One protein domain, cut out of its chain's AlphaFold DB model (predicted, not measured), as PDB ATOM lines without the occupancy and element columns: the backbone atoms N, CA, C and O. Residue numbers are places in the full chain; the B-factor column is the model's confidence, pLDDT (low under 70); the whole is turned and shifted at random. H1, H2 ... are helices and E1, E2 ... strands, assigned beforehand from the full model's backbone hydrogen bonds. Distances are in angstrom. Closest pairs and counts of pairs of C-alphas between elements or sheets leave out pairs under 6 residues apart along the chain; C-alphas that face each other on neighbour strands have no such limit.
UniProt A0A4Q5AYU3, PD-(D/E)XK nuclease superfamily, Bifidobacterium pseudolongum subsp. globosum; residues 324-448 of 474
ATOM      1  N   LYS A 324     325.984 186.484 189.398       92.81
ATOM      2  CA  LYS A 324     324.556 186.321 189.136       92.81
ATOM      3  C   LYS A 324     324.237 186.555 187.662       92.81
ATOM      4  O   LYS A 324     323.505 185.764 187.072       92.81
ATOM      5  N   LEU A 325     324.818 187.592 187.061       94.25
ATOM      6  CA  LEU A 325     324.657 187.917 185.645       94.25
ATOM      7  C   LEU A 325     325.164 186.778 184.759       94.25
ATOM      8  O   LEU A 325     324.450 186.313 183.879       94.25
ATOM      9  N   VAL A 326     326.357 186.262 185.048       93.56
ATOM     10  CA  VAL A 326     326.958 185.129 184.338       93.56
ATOM     11  C   VAL A 326     326.080 183.881 184.415       93.56
ATOM     12  O   VAL A 326     325.905 183.203 183.407       93.56
ATOM     13  N   ARG A 327     325.461 183.597 185.569       92.88
ATOM     14  CA  ARG A 327     324.498 182.488 185.713       92.88
ATOM     15  C   ARG A 327     323.211 182.725 184.944       92.88
ATOM     16  O   ARG A 327     322.695 181.789 184.346       92.88
ATOM     17  N   ARG A 328     322.711 183.962 184.931       94.88
ATOM     18  CA  ARG A 328     321.537 184.337 184.135       94.88
ATOM     19  C   ARG A 328     321.797 184.093 182.649       94.88
ATOM     20  O   ARG A 328     321.017 183.397 182.012       94.88
ATOM     21  N   ILE A 329     322.932 184.574 182.142       95.06
ATOM     22  CA  ILE A 329     323.352 184.358 180.753       95.06
ATOM     23  C   ILE A 329     323.550 182.859 180.489       95.06
ATOM     24  O   ILE A 329     323.008 182.334 179.522       95.06
ATOM     25  N   PHE A 330     324.253 182.131 181.363       94.00
ATOM     26  CA  PHE A 330     324.410 180.680 181.220       94.00
ATOM     27  C   PHE A 330     323.050 179.987 181.099       94.00
ATOM     28  O   PHE A 330     322.824 179.264 180.141       94.00
ATOM     29  N   ASN A 331     322.116 180.256 182.008       93.69
ATOM     30  CA  ASN A 331     320.784 179.653 182.015       93.69
ATOM     31  C   ASN A 331     319.959 179.993 180.765       93.69
ATOM     32  O   ASN A 331     319.187 179.152 180.291       93.69
ATOM     33  N   HIS A 332     320.139 181.190 180.204       93.81
ATOM     34  CA  HIS A 332     319.500 181.579 178.954       93.81
ATOM     35  C   HIS A 332     319.928 180.652 177.813       93.81
ATOM     36  O   HIS A 332     319.101 179.951 177.223       93.81
ATOM     37  N   TYR A 333     321.235 180.565 177.573       93.19
ATOM     38  CA  TYR A 333     321.799 179.923 176.390       93.19
ATOM     39  C   TYR A 333     322.106 178.428 176.563       93.19
ATOM     40  O   TYR A 333     322.132 177.702 175.575       93.19
ATOM     41  N   ALA A 334     322.322 177.929 177.779       92.38
ATOM     42  CA  ALA A 334     322.639 176.529 178.055       92.38
ATOM     43  C   ALA A 334     321.377 175.675 178.235       92.38
ATOM     44  O   ALA A 334     320.385 176.111 178.821       92.38
ATOM     45  N   GLU A 335     321.420 174.420 177.782       92.31
ATOM     46  CA  GLU A 335     320.383 173.425 178.090       92.31
ATOM     47  C   GLU A 335     320.290 173.138 179.596       92.31
ATOM     48  O   GLU A 335     319.193 173.060 180.152       92.31
ATOM     49  N   ARG A 336     321.436 173.026 180.280       91.00
ATOM     50  CA  ARG A 336     321.496 172.890 181.739       91.00
ATOM     51  C   ARG A 336     321.196 174.213 182.426       91.00
ATOM     52  O   ARG A 336     321.483 175.284 181.904       91.00
ATOM     53  N   GLN A 337     320.643 174.109 183.627       92.00
ATOM     54  CA  GLN A 337     320.274 175.246 184.456       92.00
ATOM     55  C   GLN A 337     321.035 175.177 185.776       92.00
ATOM     56  O   GLN A 337     321.090 174.128 186.421       92.00
ATOM     57  N   LEU A 338     321.615 176.302 186.165       90.00
ATOM     58  CA  LEU A 338     322.253 176.516 187.452       90.00
ATOM     59  C   LEU A 338     321.302 177.273 188.375       90.00
ATOM     60  O   LEU A 338     320.535 178.133 187.940       90.00
ATOM     61  N   ASP A 339     321.366 176.959 189.663       87.94
ATOM     62  CA  ASP A 339     320.603 177.686 190.667       87.94
ATOM     63  C   ASP A 339     321.130 179.123 190.782       87.94
ATOM     64  O   ASP A 339     322.292 179.355 191.117       87.94
ATOM     65  N   ILE A 340     320.268 180.089 190.475       89.62
ATOM     66  CA  ILE A 340     320.564 181.523 190.559       89.62
ATOM     67  C   ILE A 340     320.063 182.147 191.872       89.62
ATOM     68  O   ILE A 340     320.355 183.307 192.164       89.62
ATOM     69  N   SER A 341     319.275 181.402 192.651       85.75
ATOM     70  CA  SER A 341     318.602 181.901 193.851       85.75
ATOM     71  C   SER A 341     319.474 181.854 195.104       85.75
ATOM     72  O   SER A 341     319.211 182.602 196.044       85.75
ATOM     73  N   ASP A 342     320.533 181.038 195.093       83.19
ATOM     74  CA  ASP A 342     321.457 180.863 196.210       83.19
ATOM     75  C   ASP A 342     322.881 181.350 195.868       83.19
ATOM     76  O   ASP A 342     323.704 180.588 195.347       83.19
ATOM     77  N   PRO A 343     323.217 182.611 196.210       81.25
ATOM     78  CA  PRO A 343     324.548 183.164 195.992       81.25
ATOM     79  C   PRO A 343     325.680 182.420 196.706       81.25
ATOM     80  O   PRO A 343     326.836 182.589 196.326       81.25
ATOM     81  N   SER A 344     325.395 181.619 197.740       77.75
ATOM     82  CA  SER A 344     326.433 180.860 198.454       77.75
ATOM     83  C   SER A 344     327.013 179.716 197.616       77.75
ATOM     84  O   SER A 344     328.125 179.252 197.873       77.75
ATOM     85  N   ARG A 345     326.287 179.291 196.575       75.81
ATOM     86  CA  ARG A 345     326.702 178.226 195.653       75.81
ATOM     87  C   ARG A 345     327.484 178.742 194.454       75.81
ATOM     88  O   ARG A 345     327.991 177.958 193.652       75.81
ATOM     89  N   PHE A 346     327.590 180.060 194.319       83.06
ATOM     90  CA  PHE A 346     328.225 180.653 193.163       83.06
ATOM     91  C   PHE A 346     329.737 180.405 193.199       83.06
ATOM     92  O   PHE A 346     330.436 180.885 194.086       83.06
ATOM     93  N   GLY A 347     330.263 179.671 192.219       70.50
ATOM     94  CA  GLY A 347     331.689 179.365 192.135       70.50
ATOM     95  C   GLY A 347     332.057 178.079 192.875       70.50
ATOM     96  O   GLY A 347     333.198 177.632 192.777       70.50
ATOM     97  N   THR A 348     331.082 177.371 193.456       77.69
ATOM     98  CA  THR A 348     331.288 176.067 194.114       77.69
ATOM     99  C   THR A 348     330.628 174.885 193.393       77.69
ATOM    100  O   THR A 348     330.792 173.739 193.806       77.69
ATOM    101  N   GLU A 349     329.904 175.126 192.295       79.31
ATOM    102  CA  GLU A 349     329.286 174.070 191.487       79.31
ATOM    103  C   GLU A 349     330.325 173.104 190.877       79.31
ATOM    104  O   GLU A 349     331.386 173.540 190.419       79.31
ATOM    105  N   PRO A 350     330.029 171.795 190.811       78.19
ATOM    106  CA  PRO A 350     330.937 170.834 190.204       78.19
ATOM    107  C   PRO A 350     331.086 171.090 188.696       78.19
ATOM    108  O   PRO A 350     330.205 171.639 188.029       78.19
ATOM    109  N   LYS A 351     332.244 170.708 188.153       70.75
ATOM    110  CA  LYS A 351     332.673 171.015 186.776       70.75
ATOM    111  C   LYS A 351     331.671 170.573 185.707       70.75
ATOM    112  O   LYS A 351     331.469 171.274 184.714       70.75
ATOM    113  N   ASP A 352     331.056 169.414 185.899       79.44
ATOM    114  CA  ASP A 352     330.035 168.887 185.004       79.44
ATOM    115  C   ASP A 352     328.810 169.809 184.963       79.44
ATOM    116  O   ASP A 352     328.339 170.136 183.878       79.44
ATOM    117  N   ALA A 353     328.348 170.325 186.101       82.38
ATOM    118  CA  ALA A 353     327.214 171.248 186.153       82.38
ATOM    119  C   ALA A 353     327.466 172.562 185.385       82.38
ATOM    120  O   ALA A 353     326.528 173.153 184.857       82.38
ATOM    121  N   ARG A 354     328.727 172.994 185.269       83.88
ATOM    122  CA  ARG A 354     329.133 174.249 184.603       83.88
ATOM    123  C   ARG A 354     329.314 174.154 183.097       83.88
ATOM    124  O   ARG A 354     329.610 175.164 182.461       83.88
ATOM    125  N   THR A 355     329.192 172.956 182.540       88.19
ATOM    126  CA  THR A 355     329.372 172.700 181.112       88.19
ATOM    127  C   THR A 355     328.077 172.150 180.543       88.19
ATOM    128  O   THR A 355     327.491 171.222 181.101       88.19
ATOM    129  N   SER A 356     327.621 172.713 179.428       90.38
ATOM    130  CA  SER A 356     326.357 172.327 178.808       90.38
ATOM    131  C   SER A 356     326.400 172.509 177.297       90.38
ATOM    132  O   SER A 356     327.013 173.469 176.830       90.38
ATOM    133  N   PRO A 357     325.690 171.673 176.521       91.50
ATOM    134  CA  PRO A 357     325.284 172.057 175.178       91.50
ATOM    135  C   PRO A 357     324.530 173.389 175.215       91.50
ATOM    136  O   PRO A 357     323.816 173.687 176.187       91.50
ATOM    137  N   ALA A 358     324.718 174.188 174.171       90.88
ATOM    138  CA  ALA A 358     323.949 175.404 173.968       90.88
ATOM    139  C   ALA A 358     322.612 175.077 173.296       90.88
ATOM    140  O   ALA A 358     322.510 174.151 172.492       90.88
ATOM    141  N   LYS A 359     321.585 175.857 173.614       91.75
ATOM    142  CA  LYS A 359     320.269 175.800 172.988       91.75
ATOM    143  C   LYS A 359     320.368 176.413 171.584       91.75
ATOM    144  O   LYS A 359     320.549 177.631 171.476       91.75
ATOM    145  N   PRO A 360     320.150 175.638 170.506       83.56
ATOM    146  CA  PRO A 360     320.303 176.146 169.139       83.56
ATOM    147  C   PRO A 360     319.365 177.312 168.797       83.56
ATOM    148  O   PRO A 360     319.656 178.094 167.900       83.56
ATOM    149  N   ALA A 361     318.241 177.430 169.513       83.88
ATOM    150  CA  ALA A 361     317.253 178.488 169.316       83.88
ATOM    151  C   ALA A 361     317.746 179.888 169.724       83.88
ATOM    152  O   ALA A 361     317.227 180.868 169.200       83.88
ATOM    153  N   TYR A 362     318.715 179.976 170.642       79.62
ATOM    154  CA  TYR A 362     319.206 181.251 171.181       79.62
ATOM    155  C   TYR A 362     320.601 181.603 170.671       79.62
ATOM    156  O   TYR A 362     320.916 182.771 170.523       79.62
ATOM    157  N   ALA A 363     321.427 180.606 170.348       75.69
ATOM    158  CA  ALA A 363     322.751 180.835 169.781       75.69
ATOM    159  C   ALA A 363     323.072 179.776 168.713       75.69
ATOM    160  O   ALA A 363     323.726 178.778 169.010       75.69
ATOM    161  N   PRO A 364     322.637 179.965 167.453       79.25
ATOM    162  CA  PRO A 364     322.748 178.942 166.408       79.25
ATOM    163  C   PRO A 364     324.197 178.602 166.024       79.25
ATOM    164  O   PRO A 364     324.448 177.544 165.452       79.25
ATOM    165  N   ARG A 365     325.147 179.492 166.333       81.75
ATOM    166  CA  ARG A 365     326.588 179.308 166.103       81.75
ATOM    167  C   ARG A 365     327.341 178.776 167.322       81.75
ATOM    168  O   ARG A 365     328.523 178.479 167.211       81.75
ATOM    169  N   VAL A 366     326.683 178.660 168.475       87.31
ATOM    170  CA  VAL A 366     327.289 178.122 169.695       87.31
ATOM    171  C   VAL A 366     326.827 176.685 169.862       87.31
ATOM    172  O   VAL A 366     325.635 176.397 169.885       87.31
ATOM    173  N   VAL A 367     327.778 175.770 169.997       88.00
ATOM    174  CA  VAL A 367     327.504 174.343 170.183       88.00
ATOM    175  C   VAL A 367     327.541 173.965 171.661       88.00
ATOM    176  O   VAL A 367     326.763 173.123 172.114       88.00
ATOM    177  N   ALA A 368     328.418 174.601 172.436       89.38
ATOM    178  CA  ALA A 368     328.543 174.356 173.864       89.38
ATOM    179  C   ALA A 368     328.916 175.625 174.628       89.38
ATOM    180  O   ALA A 368     329.555 176.537 174.102       89.38
ATOM    181  N   MET A 369     328.539 175.643 175.900       89.81
ATOM    182  CA  MET A 369     328.878 176.689 176.846       89.81
ATOM    183  C   MET A 369     329.556 176.131 178.081       89.81
ATOM    184  O   MET A 369     329.229 175.042 178.564       89.81
ATOM    185  N   ARG A 370     330.472 176.928 178.628       88.31
ATOM    186  CA  ARG A 370     331.165 176.609 179.873       88.31
ATOM    187  C   ARG A 370     331.339 177.846 180.737       88.31
ATOM    188  O   ARG A 370     331.948 178.816 180.300       88.31
ATOM    189  N   MET A 371     330.885 177.780 181.983       87.81
ATOM    190  CA  MET A 371     331.216 178.785 182.993       87.81
ATOM    191  C   MET A 371     332.621 178.536 183.560       87.81
ATOM    192  O   MET A 371     333.017 177.387 183.755       87.81
ATOM    193  N   THR A 372     333.387 179.601 183.806       78.31
ATOM    194  CA  THR A 372     334.761 179.496 184.324       78.31
ATOM    195  C   THR A 372     334.831 178.876 185.717       78.31
ATOM    196  O   THR A 372     333.903 178.985 186.523       78.31
ATOM    197  N   ASN A 373     335.965 178.230 186.001       63.53
ATOM    198  CA  ASN A 373     336.287 177.705 187.324       63.53
ATOM    199  C   ASN A 373     336.678 178.823 188.310       63.53
ATOM    200  O   ASN A 373     336.821 179.992 187.943       63.53
ATOM    201  N   GLY A 374     336.785 178.473 189.595       65.56
ATOM    202  CA  GLY A 374     337.043 179.424 190.674       65.56
ATOM    203  C   GLY A 374     335.849 180.345 190.922       65.56
ATOM    204  O   GLY A 374     334.837 179.936 191.481       65.56
ATOM    205  N   LYS A 375     335.947 181.606 190.491       66.56
ATOM    206  CA  LYS A 375     334.978 182.663 190.837       66.56
ATOM    207  C   LYS A 375     333.684 182.608 190.030       66.56
ATOM    208  O   LYS A 375     332.745 183.306 190.385       66.56
ATOM    209  N   GLY A 376     333.603 181.829 188.947       75.81
ATOM    210  CA  GLY A 376     332.381 181.704 188.138       75.81
ATOM    211  C   GLY A 376     331.853 183.045 187.606       75.81
ATOM    212  O   GLY A 376     330.659 183.320 187.725       75.81
ATOM    213  N   GLN A 377     332.760 183.884 187.088       86.12
ATOM    214  CA  GLN A 377     332.498 185.233 186.552       86.12
ATOM    215  C   GLN A 377     332.770 185.356 185.043       86.12
ATOM    216  O   GLN A 377     332.828 186.463 184.507       86.12
ATOM    217  N   GLY A 378     332.948 184.230 184.355       89.06
ATOM    218  CA  GLY A 378     333.161 184.202 182.916       89.06
ATOM    219  C   GLY A 378     332.459 183.031 182.243       89.06
ATOM    220  O   GLY A 378     332.113 182.039 182.889       89.06
ATOM    221  N   LEU A 379     332.265 183.164 180.936       91.00
ATOM    222  CA  LEU A 379     331.606 182.218 180.050       91.00
ATOM    223  C   LEU A 379     332.451 182.014 178.803       91.00
ATOM    224  O   LEU A 379     332.875 182.973 178.169       91.00
ATOM    225  N   HIS A 380     332.641 180.761 178.423       89.88
ATOM    226  CA  HIS A 380     333.120 180.395 177.101       89.88
ATOM    227  C   HIS A 380     331.939 179.958 176.244       89.88
ATOM    228  O   HIS A 380     331.135 179.129 176.684       89.88
ATOM    229  N   PHE A 381     331.891 180.463 175.018       90.25
ATOM    230  CA  PHE A 381     330.985 180.015 173.969       90.25
ATOM    231  C   PHE A 381     331.818 179.322 172.895       90.25
ATOM    232  O   PHE A 381     332.705 179.944 172.308       90.25
ATOM    233  N   ALA A 382     331.572 178.035 172.669       87.00
ATOM    234  CA  ALA A 382     332.305 177.233 171.698       87.00
ATOM    235  C   ALA A 382     331.532 177.129 170.378       87.00
ATOM    236  O   ALA A 382     330.353 176.773 170.389       87.00
ATOM    237  N   GLU A 383     332.198 177.403 169.254       83.62
ATOM    238  CA  GLU A 383     331.650 177.216 167.897       83.62
ATOM    239  C   GLU A 383     331.716 175.741 167.454       83.62
ATOM    240  O   GLU A 383     330.963 175.305 166.585       83.62
ATOM    241  N   ASP A 384     332.572 174.938 168.091       78.25
ATOM    242  CA  ASP A 384     332.745 173.512 167.815       78.25
ATOM    243  C   ASP A 384     332.671 172.655 169.096       78.25
ATOM    244  O   ASP A 384     332.720 173.153 170.223       78.25
ATOM    245  N   ARG A 385     332.507 171.334 168.925       67.56
ATOM    246  CA  ARG A 385     332.419 170.376 170.047       67.56
ATOM    247  C   ARG A 385     333.768 170.076 170.700       67.56
ATOM    248  O   ARG A 385     333.781 169.529 171.799       67.56
ATOM    249  N   GLU A 386     334.868 170.386 170.025       66.31
ATOM    250  CA  GLU A 386     336.232 170.124 170.497       66.31
ATOM    251  C   GLU A 386     336.765 171.277 171.368       66.31
ATOM    252  O   GLU A 386     337.756 171.112 172.074       66.31
ATOM    253  N   GLY A 387     336.074 172.423 171.376       61.22
ATOM    254  CA  GLY A 387     336.438 173.626 172.115       61.22
ATOM    255  C   GLY A 387     337.609 174.394 171.502       61.22
ATOM    256  O   GLY A 387     338.228 175.184 172.213       61.22
ATOM    257  N   GLN A 388     337.932 174.176 170.223       63.09
ATOM    258  CA  GLN A 388     339.085 174.827 169.588       63.09
ATOM    259  C   GLN A 388     338.798 176.281 169.213       63.09
ATOM    260  O   GLN A 388     339.677 177.134 169.321       63.09
ATOM    261  N   ARG A 389     337.556 176.590 168.832       75.31
ATOM    262  CA  ARG A 389     337.096 177.957 168.574       75.31
ATOM    263  C   ARG A 389     336.156 178.411 169.671       75.31
ATOM    264  O   ARG A 389     334.971 178.076 169.671       75.31
ATOM    265  N   THR A 390     336.688 179.183 170.614       82.50
ATOM    266  CA  THR A 390     335.899 179.751 171.711       82.50
ATOM    267  C   THR A 390     335.996 181.266 171.744       82.50
ATOM    268  O   THR A 390     337.042 181.842 171.454       82.50
ATOM    269  N   VAL A 391     334.893 181.912 172.114       86.19
ATOM    270  CA  VAL A 391     334.888 183.314 172.544       86.19
ATOM    271  C   VAL A 391     334.627 183.360 174.040       86.19
ATOM    272  O   VAL A 391     333.862 182.548 174.571       86.19
ATOM    273  N   TYR A 392     335.311 184.268 174.728       85.69
ATOM    274  CA  TYR A 392     335.323 184.335 176.182       85.69
ATOM    275  C   TYR A 392     334.730 185.650 176.673       85.69
ATOM    276  O   TYR A 392     335.238 186.711 176.370       85.69
ATOM    277  N   LEU A 393     333.663 185.584 177.454       87.44
ATOM    278  CA  LEU A 393     332.961 186.745 177.982       87.44
ATOM    279  C   LEU A 393     333.074 186.752 179.503       87.44
ATOM    280  O   LEU A 393     332.722 185.765 180.147       87.44
ATOM    281  N   SER A 394     333.525 187.849 180.107       86.25
ATOM    282  CA  SER A 394     333.709 187.916 181.562       86.25
ATOM    283  C   SER A 394     333.418 189.283 182.159       86.25
ATOM    284  O   SER A 394     333.369 190.279 181.441       86.25
ATOM    285  N   GLY A 395     333.228 189.327 183.481       82.31
ATOM    286  CA  GLY A 395     333.103 190.569 184.246       82.31
ATOM    287  C   GLY A 395     334.220 190.783 185.261       82.31
ATOM    288  O   GLY A 395     334.798 189.824 185.782       82.31
ATOM    289  N   SER A 396     334.497 192.052 185.561       74.06
ATOM    290  CA  SER A 396     335.497 192.464 186.551       74.06
ATOM    291  C   SER A 396     334.976 192.360 187.987       74.06
ATOM    292  O   SER A 396     333.772 192.317 188.236       74.06
ATOM    293  N   SER A 397     335.877 192.381 188.966       70.25
ATOM    294  CA  SER A 397     335.518 192.498 190.389       70.25
ATOM    295  C   SER A 397     334.793 193.809 190.726       70.25
ATOM    296  O   SER A 397     333.962 193.847 191.633       70.25
ATOM    297  N   ASN A 398     335.023 194.863 189.940       69.44
ATOM    298  CA  ASN A 398     334.353 196.159 190.069       69.44
ATOM    299  C   ASN A 398     332.953 196.177 189.435       69.44
ATOM    300  O   ASN A 398     332.301 197.215 189.420       69.44
ATOM    301  N   GLY A 399     332.484 195.045 188.901       76.44
ATOM    302  CA  GLY A 399     331.150 194.937 188.328       76.44
ATOM    303  C   GLY A 399     331.049 195.404 186.880       76.44
ATOM    304  O   GLY A 399     329.941 195.571 186.402       76.44
ATOM    305  N   VAL A 400     332.157 195.607 186.164       81.88
ATOM    306  CA  VAL A 400     332.135 195.997 184.741       81.88
ATOM    307  C   VAL A 400     332.018 194.756 183.855       81.88
ATOM    308  O   VAL A 400     332.715 193.767 184.089       81.88
ATOM    309  N   PHE A 401     331.170 194.809 182.827       81.75
ATOM    310  CA  PHE A 401     330.871 193.700 181.922       81.75
ATOM    311  C   PHE A 401     330.513 194.211 180.503       81.75
ATOM    312  O   PHE A 401     329.663 195.093 180.377       81.75
ATOM    313  N   PRO A 402     331.104 193.681 179.416       84.62
ATOM    314  CA  PRO A 402     332.248 192.770 179.366       84.62
ATOM    315  C   PRO A 402     333.551 193.435 179.839       84.62
ATOM    316  O   PRO A 402     333.816 194.606 179.571       84.62
ATOM    317  N   ASN A 403     334.406 192.662 180.499       75.38
ATOM    318  CA  ASN A 403     335.754 193.058 180.909       75.38
ATOM    319  C   ASN A 403     336.864 192.377 180.083       75.38
ATOM    320  O   ASN A 403     338.041 192.487 180.412       75.38
ATOM    321  N   ASP A 404     336.495 191.661 179.024       67.38
ATOM    322  CA  ASP A 404     337.437 190.920 178.192       67.38
ATOM    323  C   ASP A 404     338.339 191.854 177.344       67.38
ATOM    324  O   ASP A 404     337.869 192.906 176.890       67.38
ATOM    325  N   PRO A 405     339.628 191.508 177.129       51.34
ATOM    326  CA  PRO A 405     340.561 192.281 176.310       51.34
ATOM    327  C   PRO A 405     340.360 192.169 174.787       51.34
ATOM    328  O   PRO A 405     341.145 192.778 174.056       51.34
ATOM    329  N   ILE A 406     339.367 191.436 174.263       63.44
ATOM    330  CA  ILE A 406     339.097 191.400 172.815       63.44
ATOM    331  C   ILE A 406     338.820 192.819 172.289       63.44
ATOM    332  O   ILE A 406     337.770 193.422 172.510       63.44
ATOM    333  N   ARG A 407     339.803 193.344 171.551       66.31
ATOM    334  CA  ARG A 407     339.749 194.626 170.843       66.31
ATOM    335  C   ARG A 407     339.516 194.418 169.352       66.31
ATOM    336  O   ARG A 407     339.885 193.380 168.785       66.31
ATOM    337  N   ALA A 408     338.950 195.440 168.717       70.69
ATOM    338  CA  ALA A 408     338.877 195.512 167.269       70.69
ATOM    339  C   ALA A 408     340.307 195.480 166.694       70.69
ATOM    340  O   ALA A 408     341.187 196.174 167.216       70.69
ATOM    341  N   PRO A 409     340.584 194.678 165.653       69.94
ATOM    342  CA  PRO A 409     341.893 194.678 165.011       69.94
ATOM    343  C   PRO A 409     342.244 196.077 164.503       69.94
ATOM    344  O   PRO A 409     341.376 196.805 164.011       69.94
ATOM    345  N   ARG A 410     343.520 196.459 164.612       62.72
ATOM    346  CA  ARG A 410     343.986 197.794 164.217       62.72
ATOM    347  C   ARG A 410     343.657 198.051 162.742       62.72
ATOM    348  O   ARG A 410     343.982 197.230 161.886       62.72
ATOM    349  N   GLY A 411     343.002 199.180 162.460       60.91
ATOM    350  CA  GLY A 411     342.561 199.557 161.111       60.91
ATOM    351  C   GLY A 411     341.283 198.862 160.620       60.91
ATOM    352  O   GLY A 411     340.887 199.081 159.478       60.91
ATOM    353  N   SER A 412     340.629 198.039 161.447       72.81
ATOM    354  CA  SER A 412     339.308 197.489 161.121       72.81
ATOM    355  C   SER A 412     338.199 198.520 161.353       72.81
ATOM    356  O   SER A 412     338.311 199.398 162.205       72.81
ATOM    357  N   ALA A 413     337.094 198.389 160.615       78.44
ATOM    358  CA  ALA A 413     335.882 199.185 160.834       78.44
ATOM    359  C   ALA A 413     334.987 198.628 161.963       78.44
ATOM    360  O   ALA A 413     333.904 199.161 162.212       78.44
ATOM    361  N   LEU A 414     335.404 197.535 162.615       76.88
ATOM    362  CA  LEU A 414     334.638 196.897 163.680       76.88
ATOM    363  C   LEU A 414     334.617 197.799 164.916       76.88
ATOM    364  O   LEU A 414     335.652 198.295 165.354       76.88
ATOM    365  N   LYS A 415     333.434 197.971 165.509       75.06
ATOM    366  CA  LYS A 415     333.260 198.699 166.767       75.06
ATOM    367  C   LYS A 415     332.922 197.716 167.874       75.06
ATOM    368  O   LYS A 415     331.958 196.965 167.747       75.06
ATOM    369  N   ALA A 416     333.716 197.734 168.940       74.75
ATOM    370  CA  ALA A 416     333.434 196.933 170.120       74.75
ATOM    371  C   ALA A 416     332.114 197.399 170.761       74.75
ATOM    372  O   ALA A 416     331.888 198.611 170.858       74.75
ATOM    373  N   PRO A 417     331.249 196.476 171.212       79.81
ATOM    374  CA  PRO A 417     330.095 196.840 172.019       79.81
ATOM    375  C   PRO A 417     330.519 197.591 173.283       79.81
ATOM    376  O   PRO A 417     331.561 197.299 173.877       79.81
ATOM    377  N   ALA A 418     329.705 198.561 173.696       76.00
ATOM    378  CA  ALA A 418     329.968 199.342 174.895       76.00
ATOM    379  C   ALA A 418     329.957 198.452 176.147       76.00
ATOM    380  O   ALA A 418     329.150 197.529 176.271       76.00
ATOM    381  N   LYS A 419     330.841 198.763 177.097       83.19
ATOM    382  CA  LYS A 419     330.825 198.145 178.425       83.19
ATOM    383  C   LYS A 419     329.681 198.724 179.256       83.19
ATOM    384  O   LYS A 419     329.330 199.891 179.101       83.19
ATOM    385  N   SER A 420     329.138 197.921 180.161       80.75
ATOM    386  CA  SER A 420     328.129 198.333 181.136       80.75
ATOM    387  C   SER A 420     328.484 197.785 182.518       80.75
ATOM    388  O   SER A 420     329.393 196.963 182.656       80.75
ATOM    389  N   ASP A 421     327.807 198.250 183.559       85.56
ATOM    390  CA  ASP A 421     327.904 197.635 184.876       85.56
ATOM    391  C   ASP A 421     326.923 196.453 185.003       85.56
ATOM    392  O   ASP A 421     325.859 196.400 184.381       85.56
ATOM    393  N   ALA A 422     327.290 195.466 185.814       85.69
ATOM    394  CA  ALA A 422     326.558 194.218 185.954       85.69
ATOM    395  C   ALA A 422     325.175 194.416 186.584       85.69
ATOM    396  O   ALA A 422     324.264 193.654 186.270       85.69
ATOM    397  N   ALA A 423     324.997 195.427 187.441       83.19
ATOM    398  CA  ALA A 423     323.706 195.723 188.055       83.19
ATOM    399  C   ALA A 423     322.711 196.262 187.015       83.19
ATOM    400  O   ALA A 423     321.565 195.809 186.975       83.19
ATOM    401  N   THR A 424     323.167 197.145 186.123       88.06
ATOM    402  CA  THR A 424     322.389 197.629 184.977       88.06
ATOM    403  C   THR A 424     321.993 196.476 184.058       88.06
ATOM    404  O   THR A 424     320.811 196.314 183.759       88.06
ATOM    405  N   LEU A 425     322.938 195.610 183.675       92.19
ATOM    406  CA  LEU A 425     322.640 194.452 182.820       92.19
ATOM    407  C   LEU A 425     321.701 193.439 183.495       92.19
ATOM    408  O   LEU A 425     320.840 192.852 182.842       92.19
ATOM    409  N   LEU A 426     321.814 193.249 184.811       93.06
ATOM    410  CA  LEU A 426     320.894 192.408 185.580       93.06
ATOM    411  C   LEU A 426     319.462 192.950 185.604       93.06
ATOM    412  O   LEU A 426     318.537 192.152 185.758       93.06
ATOM    413  N   ALA A 427     319.276 194.264 185.473       92.75
ATOM    414  CA  ALA A 427     317.963 194.896 185.441       92.75
ATOM    415  C   ALA A 427     317.287 194.819 184.061       92.75
ATOM    416  O   ALA A 427     316.081 195.048 183.972       92.75
ATOM    417  N   LEU A 428     318.032 194.478 183.001       94.50
ATOM    418  CA  LEU A 428     317.489 194.404 181.648       94.50
ATOM    419  C   LEU A 428     316.467 193.264 181.490       94.50
ATOM    420  O   LEU A 428     316.641 192.187 182.086       94.50
ATOM    421  N   PRO A 429     315.444 193.458 180.637       95.81
ATOM    422  CA  PRO A 429     314.644 192.374 180.079       95.81
ATOM    423  C   PRO A 429     315.514 191.288 179.430       95.81
ATOM    424  O   PRO A 429     316.656 191.522 179.038       95.81
ATOM    425  N   GLU A 430     314.987 190.067 179.354       91.12
ATOM    426  CA  GLU A 430     315.747 188.904 178.880       91.12
ATOM    427  C   GLU A 430     316.186 189.035 177.414       91.12
ATOM    428  O   GLU A 430     317.300 188.659 177.071       91.12
ATOM    429  N   ASP A 431     315.330 189.600 176.568       92.12
ATOM    430  CA  ASP A 431     315.583 189.866 175.153       92.12
ATOM    431  C   ASP A 431     316.630 190.967 174.938       92.12
ATOM    432  O   ASP A 431     317.505 190.818 174.086       92.12
ATOM    433  N   GLU A 432     316.603 192.030 175.744       93.50
ATOM    434  CA  GLU A 432     317.619 193.089 175.691       93.50
ATOM    435  C   GLU A 432     318.989 192.596 176.182       93.50
ATOM    436  O   GLU A 432     320.017 192.904 175.577       93.50
ATOM    437  N   LEU A 433     319.012 191.784 177.248       93.56
ATOM    438  CA  LEU A 433     320.243 191.161 177.734       93.56
ATOM    439  C   LEU A 433     320.816 190.174 176.708       93.56
ATOM    440  O   LEU A 433     322.026 190.178 176.477       93.56
ATOM    441  N   ALA A 434     319.971 189.352 176.082       91.94
ATOM    442  CA  ALA A 434     320.394 188.438 175.025       91.94
ATOM    443  C   ALA A 434     320.968 189.209 173.828       91.94
ATOM    444  O   ALA A 434     322.080 188.923 173.398       91.94
ATOM    445  N   ALA A 435     320.295 190.270 173.370       91.50
ATOM    446  CA  ALA A 435     320.793 191.108 172.278       91.50
ATOM    447  C   ALA A 435     322.163 191.739 172.589       91.50
ATOM    448  O   ALA A 435     323.027 191.815 171.714       91.50
ATOM    449  N   PHE A 436     322.386 192.164 173.838       92.00
ATOM    450  CA  PHE A 436     323.687 192.663 174.289       92.00
ATOM    451  C   PHE A 436     324.780 191.585 174.209       92.00
ATOM    452  O   PHE A 436     325.881 191.848 173.720       92.00
ATOM    453  N   VAL A 437     324.482 190.369 174.676       92.00
ATOM    454  CA  VAL A 437     325.423 189.239 174.666       92.00
ATOM    455  C   VAL A 437     325.704 188.762 173.238       92.00
ATOM    456  O   VAL A 437     326.869 188.571 172.889       92.00
ATOM    457  N   ASP A 438     324.678 188.647 172.396       91.00
ATOM    458  CA  ASP A 438     324.797 188.238 170.993       91.00
ATOM    459  C   ASP A 438     325.670 189.212 170.199       91.00
ATOM    460  O   ASP A 438     326.595 188.789 169.504       91.00
ATOM    461  N   ALA A 439     325.462 190.523 170.371       89.69
ATOM    462  CA  ALA A 439     326.292 191.542 169.729       89.69
ATOM    463  C   ALA A 439     327.777 191.403 170.107       89.69
ATOM    464  O   ALA A 439     328.665 191.633 169.283       89.69
ATOM    465  N   TRP A 440     328.058 191.013 171.352       89.19
ATOM    466  CA  TRP A 440     329.419 190.790 171.827       89.19
ATOM    467  C   TRP A 440     330.046 189.513 171.271       89.19
ATOM    468  O   TRP A 440     331.212 189.515 170.861       89.19
ATOM    469  N   ILE A 441     329.272 188.436 171.218       88.69
ATOM    470  CA  ILE A 441     329.674 187.166 170.622       88.69
ATOM    471  C   ILE A 441     330.008 187.357 169.130       88.69
ATOM    472  O   ILE A 441     331.097 186.977 168.687       88.69
ATOM    473  N   ASP A 442     329.129 188.023 168.376       88.62
ATOM    474  CA  ASP A 442     329.314 188.292 166.945       88.62
ATOM    475  C   ASP A 442     330.533 189.177 166.677       88.62
ATOM    476  O   ASP A 442     331.351 188.866 165.802       88.62
ATOM    477  N   PHE A 443     330.699 190.247 167.461       88.69
ATOM    478  CA  PHE A 443     331.886 191.095 167.393       88.69
ATOM    479  C   PHE A 443     333.168 190.290 167.632       88.69
ATOM    480  O   PHE A 443     334.135 190.437 166.885       88.69
ATOM    481  N   SER A 444     333.173 189.417 168.639       85.31
ATOM    482  CA  SER A 444     334.355 188.641 169.017       85.31
ATOM    483  C   SER A 444     334.772 187.655 167.931       85.31
ATOM    484  O   SER A 444     335.957 187.551 167.609       85.31
ATOM    485  N   TRP A 445     333.812 186.976 167.299       86.81
ATOM    486  CA  TRP A 445     334.111 186.121 166.151       86.81
ATOM    487  C   TRP A 445     334.605 186.915 164.946       86.81
ATOM    488  O   TRP A 445     335.595 186.522 164.332       86.81
ATOM    489  N   ALA A 446     333.962 188.040 164.622       86.75
ATOM    490  CA  ALA A 446     334.393 188.892 163.516       86.75
ATOM    491  C   ALA A 446     335.819 189.426 163.733       86.75
ATOM    492  O   ALA A 446     336.634 189.416 162.809       86.75
ATOM    493  N   ALA A 447     336.143 189.834 164.962       80.12
ATOM    494  CA  ALA A 447     337.474 190.298 165.330       80.12
ATOM    495  C   ALA A 447     338.530 189.195 165.171       80.12
ATOM    496  O   ALA A 447     339.604 189.470 164.639       80.12
ATOM    497  N   ASN A 448     338.235 187.959 165.583       81.06
ATOM    498  CA  ASN A 448     339.157 186.832 165.417       81.06
ATOM    499  C   ASN A 448     339.386 186.489 163.936       81.06
ATOM    500  O   ASN A 448     340.534 186.380 163.516       81.06
TER     501      ASN A 448
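Overview. This is residues 324 to 448 of the 474 residues of the protein "PD-(D/E)XK nuclease superfamily" of Bifidobacterium pseudolongum subsp. globosum (UniProt A0A4Q5AYU3). A small twisted sheet of four strands is covered on one face by two helices, H1 running along its strands over E2 and E3 and the long H3 crossing slantwise over E4; no named helix covers the other face. The short H2 sits off the sheet and packs on H1, and two long links, residues 334 to 354 and residues 395 to 421, reach far from the middle. The printed part has 125 residues, with H1, E1, E2, E3, E4, H2 and H3 in that order; the sheet order is E1, E2, E3, E4, antiparallel throughout. The class is mixed, helices and strands, with under half of the residues, 52, in named elements. The whole is compact, with a radius of gyration of the C-alphas of 14.0 A and spans of 44 by 33 by 26 A.

Arrangement. Start at H1, residues 324 to 333, which is on the sheet at a height over the sheet of 8.9 A. Next come E1, residues 355 to 357, E2, residues 368 to 371, E3, residues 378 to 382, and E4, residues 390 to 394. They form a meander, each strand the antiparallel neighbour of the one before, and each successive pair is a hairpin. Look for N 356 and O 369 at 3.0 A between E1 and E2, N 380 and O 370 at 2.8 A between E2 and E3, and N 379 and O 393 at 2.8 A between E3 and E4. H1 lies over E2 and only just over E3, on which 3 of its C-alphas fall; on the local plane it runs along the strands, at 11 degrees to E2. H2, residues 422 to 427, is not on the sheet but touches H1 at a steep tilt of 59 degrees, the same way; their closest C-alphas, those of Leu 325 and Leu 426, are 5.9 A apart. H3, residues 430 to 448, is on the same face as H1, and the two helices with the sheet make two layers. H3 lies over E4, slantwise at 47 degrees on the local plane; their closest C-alphas, those of Val 391 and Ser 444, are 6.4 A apart. H1 and H3 are close but not clearly touching, about perpendicular at 81 degrees, with the C-alphas of Ile 329 and Ala 434 closest at 7.6 A. In H1, H2 and H3 every O i to N i+4 pair is within hydrogen-bond range.

Along the chain. Find C-alpha 324 at (324.556, 186.321, 189.136); from there H1 runs 14.5 A to C-alpha 333. E1 measures 7.2 A, E2 10.5 A, E3 13.2 A and E4 13.0 A, with E4 beginning at C-alpha 390 at (335.899, 179.751, 171.711). H2 measures 8.6 A, and H3 runs 27.1 A to C-alpha 448 at (339.157, 186.832, 165.417).

Size, cuts and confidence. The two C-alphas farthest apart, those of Asp 342 and Gly 411, are 45.0 A apart. The links H1 to E1 and E4 to H2 are long; within the second, residues 400 to 401 pair antiparallel with residues 420 to 421. The printed part has no cut. Its mean pLDDT is 82.9, and 15 residues are under 70, among them residues 385 to 388 and residues 404 to 407.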